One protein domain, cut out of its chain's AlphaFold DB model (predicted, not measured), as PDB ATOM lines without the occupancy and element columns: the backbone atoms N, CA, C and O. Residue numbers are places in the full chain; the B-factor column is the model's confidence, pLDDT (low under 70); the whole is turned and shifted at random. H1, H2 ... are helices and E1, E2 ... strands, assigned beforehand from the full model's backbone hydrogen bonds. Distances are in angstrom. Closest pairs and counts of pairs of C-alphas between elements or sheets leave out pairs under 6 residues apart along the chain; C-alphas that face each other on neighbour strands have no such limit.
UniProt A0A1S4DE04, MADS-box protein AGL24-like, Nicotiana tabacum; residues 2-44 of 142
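AT A GLANCE: This is residues 2 to 44 of the 142 residues of the protein "MADS-box protein AGL24-like" of Nicotiana tabacum (UniProt A0A1S4DE04). What shape is this? A long two-stranded hairpin, E1 and E2, has short H1 near its open end, while H2 packs on E1 and slopes away; residues 38 to 44, of which 38 and 39 belong to H2, stick out. What builds it? The 43 printed residues hold H1, E1, E2, H2, mixed helix and strand, loose, radius of gyration of the C-alphas 12.1 A, spans 32 by 26 by 17 A.

IN THESE COORDINATES: Where is H1? H1, residues 2 to 6, starts at C-alpha 2 (16.436, -35.161, 6.035). What follows? E1, residues 11 to 16, spans 16.7 A, E2, residues 22 to 27, 17.0 A, and H2, residues 30 to 39, 14.4 A from first to last C-alpha, ending at (9.933, -16.124, 22.331).

HOW THE PARTS SIT: How do E1 and E2 pair? This hairpin is antiparallel at 177 degrees, with N 13 and O 25 2.8 A apart. Where are the helices? Closest C-alphas are Ser 4 and Ile 11 for H1 and E1, 6.4 A, and Ala 12 and Val 30 for E1 and H2, 5.4 A. H1 and H2 are apart; in both, every O i to N i+4 pair is within hydrogen-bond range.

THE WHOLE: How large? The farthest C-alphas, Thr 19 and Lys 41, are 33.7 A apart. Any weakness? The printed part has no cut; residues 41 to 44 are under pLDDT 70.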
ATOM      1  N   ASP A   2      15.412 -34.300   5.426       90.12
ATOM      2  CA  ASP A   2      16.436 -35.161   6.035       90.12
ATOM      3  C   ASP A   2      17.188 -34.524   7.209       90.12
ATOM      4  O   ASP A   2      17.351 -35.168   8.234       90.12
ATOM      5  N   LEU A   3      17.573 -33.245   7.118       90.88
ATOM      6  CA  LEU A   3      18.275 -32.560   8.211       90.88
ATOM      7  C   LEU A   3      17.452 -32.497   9.508       90.88
ATOM      8  O   LEU A   3      17.993 -32.740  10.580       90.88
ATOM      9  N   SER A   4      16.156 -32.180   9.420       89.69
ATOM     10  CA  SER A   4      15.307 -32.062  10.610       89.69
ATOM     11  C   SER A   4      15.056 -33.412  11.268       89.69
ATOM     12  O   SER A   4      14.958 -33.485  12.486       89.69
ATOM     13  N   ILE A   5      15.008 -34.482  10.470       90.12
ATOM     14  CA  ILE A   5      14.850 -35.855  10.958       90.12
ATOM     15  C   ILE A   5      16.159 -36.366  11.566       90.12
ATOM     16  O   ILE A   5      16.170 -36.845  12.690       90.12
ATOM     17  N   LEU A   6      17.272 -36.259  10.835       95.56
ATOM     18  CA  LEU A   6      18.559 -36.827  11.242       95.56
ATOM     19  C   LEU A   6      19.178 -36.110  12.443       95.56
ATOM     20  O   LEU A   6      19.932 -36.725  13.193       95.56
ATOM     21  N   CYS A   7      18.903 -34.816  12.596       94.62
ATOM     22  CA  CYS A   7      19.424 -34.022  13.702       94.62
ATOM     23  C   CYS A   7      18.389 -33.762  14.799       94.62
ATOM     24  O   CYS A   7      18.733 -33.074  15.753       94.62
ATOM     25  N   GLU A   8      17.160 -34.273  14.657       91.62
ATOM     26  CA  GLU A   8      16.049 -34.014  15.587       91.62
ATOM     27  C   GLU A   8      15.892 -32.515  15.899       91.62
ATOM     28  O   GLU A   8      15.775 -32.102  17.051       91.62
ATOM     29  N   ILE A   9      15.937 -31.682  14.853       92.12
ATOM     30  CA  ILE A   9      15.796 -30.230  14.984       92.12
ATOM     31  C   ILE A   9      14.476 -29.741  14.404       92.12
ATOM     32  O   ILE A   9      14.037 -30.168  13.330       92.12
ATOM     33  N   ASP A  10      13.919 -28.747  15.080       93.56
ATOM     34  CA  ASP A  10      12.838 -27.933  14.556       93.56
ATOM     35  C   ASP A  10      13.414 -26.917  13.559       93.56
ATOM     36  O   ASP A  10      14.380 -26.204  13.850       93.56
ATOM     37  N   ILE A  11      12.861 -26.871  12.346       93.31
ATOM     38  CA  ILE A  11      13.358 -26.007  11.267       93.31
ATOM     39  C   ILE A  11      12.204 -25.311  10.555       93.31
ATOM     40  O   ILE A  11      11.188 -25.932  10.249       93.31
ATOM     41  N   ALA A  12      12.402 -24.039  10.219       93.62
ATOM     42  CA  ALA A  12      11.570 -23.296   9.283       93.62
ATOM     43  C   ALA A  12      12.452 -22.674   8.193       93.62
ATOM     44  O   ALA A  12      13.500 -22.096   8.475       93.62
ATOM     45  N   ILE A  13      12.023 -22.801   6.940       93.31
ATOM     46  CA  ILE A  13      12.653 -22.205   5.762       93.31
ATOM     47  C   ILE A  13      11.600 -21.319   5.098       93.31
ATOM     48  O   ILE A  13      10.549 -21.810   4.690       93.31
ATOM     49  N   ILE A  14      11.892 -20.023   4.994       93.06
ATOM     50  CA  ILE A  14      11.014 -19.015   4.389       93.06
ATOM     51  C   ILE A  14      11.766 -18.389   3.214       93.06
ATOM     52  O   ILE A  14      12.845 -17.825   3.398       93.06
ATOM     53  N   ILE A  15      11.215 -18.510   2.007       93.75
ATOM     54  CA  ILE A  15      11.812 -17.997   0.772       93.75
ATOM     55  C   ILE A  15      10.843 -16.999   0.146       93.75
ATOM     56  O   ILE A  15       9.737 -17.359  -0.255       93.75
ATOM     57  N   PHE A  16      11.298 -15.755   0.021       91.88
ATOM     58  CA  PHE A  16      10.642 -14.738  -0.791       91.88
ATOM     59  C   PHE A  16      11.246 -14.783  -2.188       91.88
ATOM     60  O   PHE A  16      12.438 -14.516  -2.365       91.88
ATOM     61  N   SER A  17      10.444 -15.164  -3.175       87.88
ATOM     62  CA  SER A  17      10.875 -15.078  -4.564       87.88
ATOM     63  C   SER A  17      10.856 -13.629  -5.051       87.88
ATOM     64  O   SER A  17      10.150 -12.765  -4.530       87.88
ATOM     65  N   ILE A  18      11.603 -13.383  -6.118       84.00
ATOM     66  CA  ILE A  18      11.572 -12.125  -6.873       84.00
ATOM     67  C   ILE A  18      10.185 -11.807  -7.458       84.00
ATOM     68  O   ILE A  18       9.886 -10.646  -7.706       84.00
ATOM     69  N   THR A  19       9.342 -12.822  -7.679       87.25
ATOM     70  CA  THR A  19       7.968 -12.687  -8.185       87.25
ATOM     71  C   THR A  19       6.964 -12.459  -7.055       87.25
ATOM     72  O   THR A  19       5.764 -12.573  -7.274       87.25
ATOM     73  N   ALA A  20       7.449 -12.146  -5.847       77.75
ATOM     74  CA  ALA A  20       6.662 -11.988  -4.625       77.75
ATOM     75  C   ALA A  20       5.875 -13.245  -4.202       77.75
ATOM     76  O   ALA A  20       5.057 -13.188  -3.287       77.75
ATOM     77  N   GLU A  21       6.155 -14.401  -4.808       88.69
ATOM     78  CA  GLU A  21       5.653 -15.685  -4.332       88.69
ATOM     79  C   GLU A  21       6.412 -16.107  -3.073       88.69
ATOM     80  O   GLU A  21       7.646 -16.006  -3.004       88.69
ATOM     81  N   LEU A  22       5.657 -16.595  -2.093       91.19
ATOM     82  CA  LEU A  22       6.142 -17.041  -0.798       91.19
ATOM     83  C   LEU A  22       6.189 -18.569  -0.765       91.19
ATOM     84  O   LEU A  22       5.164 -19.233  -0.916       91.19
ATOM     85  N   PHE A  23       7.371 -19.120  -0.498       92.00
ATOM     86  CA  PHE A  23       7.547 -20.547  -0.255       92.00
ATOM     87  C   PHE A  23       7.952 -20.756   1.194       92.00
ATOM     88  O   PHE A  23       8.931 -20.174   1.667       92.00
ATOM     89  N   MET A  24       7.202 -21.595   1.900       93.69
ATOM     90  CA  MET A  24       7.461 -21.891   3.302       93.69
ATOM     91  C   MET A  24       7.512 -23.397   3.509       93.69
ATOM     92  O   MET A  24       6.681 -24.144   2.997       93.69
ATOM     93  N   PHE A  25       8.489 -23.834   4.288       93.81
ATOM     94  CA  PHE A  25       8.611 -25.205   4.752       93.81
ATOM     95  C   PHE A  25       8.911 -25.180   6.242       93.81
ATOM     96  O   PHE A  25       9.746 -24.397   6.688       93.81
ATOM     97  N   GLY A  26       8.258 -26.047   7.009       92.69
ATOM     98  CA  GLY A  26       8.504 -26.166   8.437       92.69
ATOM     99  C   GLY A  26       8.368 -27.603   8.905       92.69
ATOM    100  O   GLY A  26       7.511 -28.331   8.412       92.69
ATOM    101  N   ASN A  27       9.204 -27.985   9.864       93.44
ATOM    102  CA  ASN A  27       9.075 -29.213  10.634       93.44
ATOM    103  C   ASN A  27       9.214 -28.838  12.119       93.44
ATOM    104  O   ASN A  27      10.281 -28.331  12.469       93.44
ATOM    105  N   PRO A  28       8.180 -29.030  12.960       91.62
ATOM    106  CA  PRO A  28       6.898 -29.682  12.658       91.62
ATOM    107  C   PRO A  28       5.942 -28.848  11.783       91.62
ATOM    108  O   PRO A  28       5.203 -29.405  10.980       91.62
ATOM    109  N   ASN A  29       5.952 -27.522  11.907       93.81
ATOM    110  CA  ASN A  29       5.265 -26.584  11.014       93.81
ATOM    111  C   ASN A  29       5.885 -25.189  11.175       93.81
ATOM    112  O   ASN A  29       6.604 -24.935  12.136       93.81
ATOM    113  N   VAL A  30       5.625 -24.289  10.229       93.12
ATOM    114  CA  VAL A  30       6.286 -22.975  10.194       93.12
ATOM    115  C   VAL A  30       5.870 -22.087  11.365       93.12
ATOM    116  O   VAL A  30       6.739 -21.490  11.993       93.12
ATOM    117  N   GLU A  31       4.576 -22.036  11.680       94.31
ATOM    118  CA  GLU A  31       4.029 -21.163  12.728       94.31
ATOM    119  C   GLU A  31       4.662 -21.467  14.088       94.31
ATOM    120  O   GLU A  31       5.197 -20.580  14.744       94.31
ATOM    121  N   SER A  32       4.709 -22.747  14.461       93.75
ATOM    122  CA  SER A  32       5.269 -23.194  15.738       93.75
ATOM    123  C   SER A  32       6.752 -22.849  15.884       93.75
ATOM    124  O   SER A  32       7.189 -22.458  16.966       93.75
ATOM    125  N   VAL A  33       7.534 -22.998  14.812       92.06
ATOM    126  CA  VAL A  33       8.972 -22.692  14.835       92.06
ATOM    127  C   VAL A  33       9.200 -21.182  14.903       92.06
ATOM    128  O   VAL A  33      10.090 -20.725  15.618       92.06
ATOM    129  N   VAL A  34       8.386 -20.393  14.195       91.88
ATOM    130  CA  VAL A  34       8.444 -18.925  14.235       91.88
ATOM    131  C   VAL A  34       8.047 -18.398  15.613       91.88
ATOM    132  O   VAL A  34       8.758 -17.557  16.158       91.88
ATOM    133  N   GLU A  35       6.978 -18.921  16.211       92.38
ATOM    134  CA  GLU A  35       6.545 -18.547  17.558       92.38
ATOM    135  C   GLU A  35       7.642 -18.834  18.596       92.38
ATOM    136  O   GLU A  35       8.008 -17.956  19.384       92.38
ATOM    137  N   GLN A  36       8.231 -20.034  18.552       89.88
ATOM    138  CA  GLN A  36       9.344 -20.410  19.423       89.88
ATOM    139  C   GLN A  36      10.550 -19.479  19.226       89.88
ATOM    140  O   GLN A  36      11.154 -19.027  20.203       89.88
ATOM    141  N   PHE A  37      10.879 -19.146  17.972       87.12
ATOM    142  CA  PHE A  37      11.942 -18.200  17.648       87.12
ATOM    143  C   PHE A  37      11.665 -16.804  18.222       87.12
ATOM    144  O   PHE A  37      12.562 -16.195  18.803       87.12
ATOM    145  N   SER A  38      10.433 -16.301  18.117       86.94
ATOM    146  CA  SER A  38      10.041 -14.994  18.658       86.94
ATOM    147  C   SER A  38      10.113 -14.926  20.184       86.94
ATOM    148  O   SER A  38      10.402 -13.865  20.740       86.94
ATOM    149  N   GLN A  39       9.865 -16.040  20.870       87.69
ATOM    150  CA  GLN A  39       9.933 -16.124  22.331       87.69
ATOM    151  C   GLN A  39      11.366 -16.340  22.854       87.69
ATOM    152  O   GLN A  39      11.641 -16.098  24.037       87.69
ATOM    153  N   ALA A  40      12.295 -16.775  21.999       83.19
ATOM    154  CA  ALA A  40      13.670 -17.055  22.386       83.19
ATOM    155  C   ALA A  40      14.434 -15.762  22.739       83.19
ATOM    156  O   ALA A  40      14.730 -14.923  21.892       83.19
ATOM    157  N   LYS A  41      14.827 -15.620  24.012       68.31
ATOM    158  CA  LYS A  41      15.600 -14.471  24.541       68.31
ATOM    159  C   LYS A  41      17.124 -14.587  24.331       68.31
ATOM    160  O   LYS A  41      17.888 -13.917  25.020       68.31
ATOM    161  N   GLN A  42      17.582 -15.490  23.466       65.62
ATOM    162  CA  GLN A  42      18.999 -15.865  23.350       65.62
ATOM    163  C   GLN A  42      19.787 -14.926  22.414       65.62
ATOM    164  O   GLN A  42      19.223 -14.402  21.452       65.62
ATOM    165  N   PRO A  43      21.099 -14.717  22.651       55.47
ATOM    166  CA  PRO A  43      21.953 -13.966  21.741       55.47
ATOM    167  C   PRO A  43      22.178 -14.776  20.459       55.47
ATOM    168  O   PRO A  43      22.830 -15.818  20.453       55.47
ATOM    169  N   PHE A  44      21.619 -14.299  19.352       67.44
ATOM    170  CA  PHE A  44      21.755 -14.961  18.061       67.44
ATOM    171  C   PHE A  44      23.129 -14.684  17.446       67.44
ATOM    172  O   PHE A  44      23.556 -13.530  17.346       67.44
TER     173      PHE A  44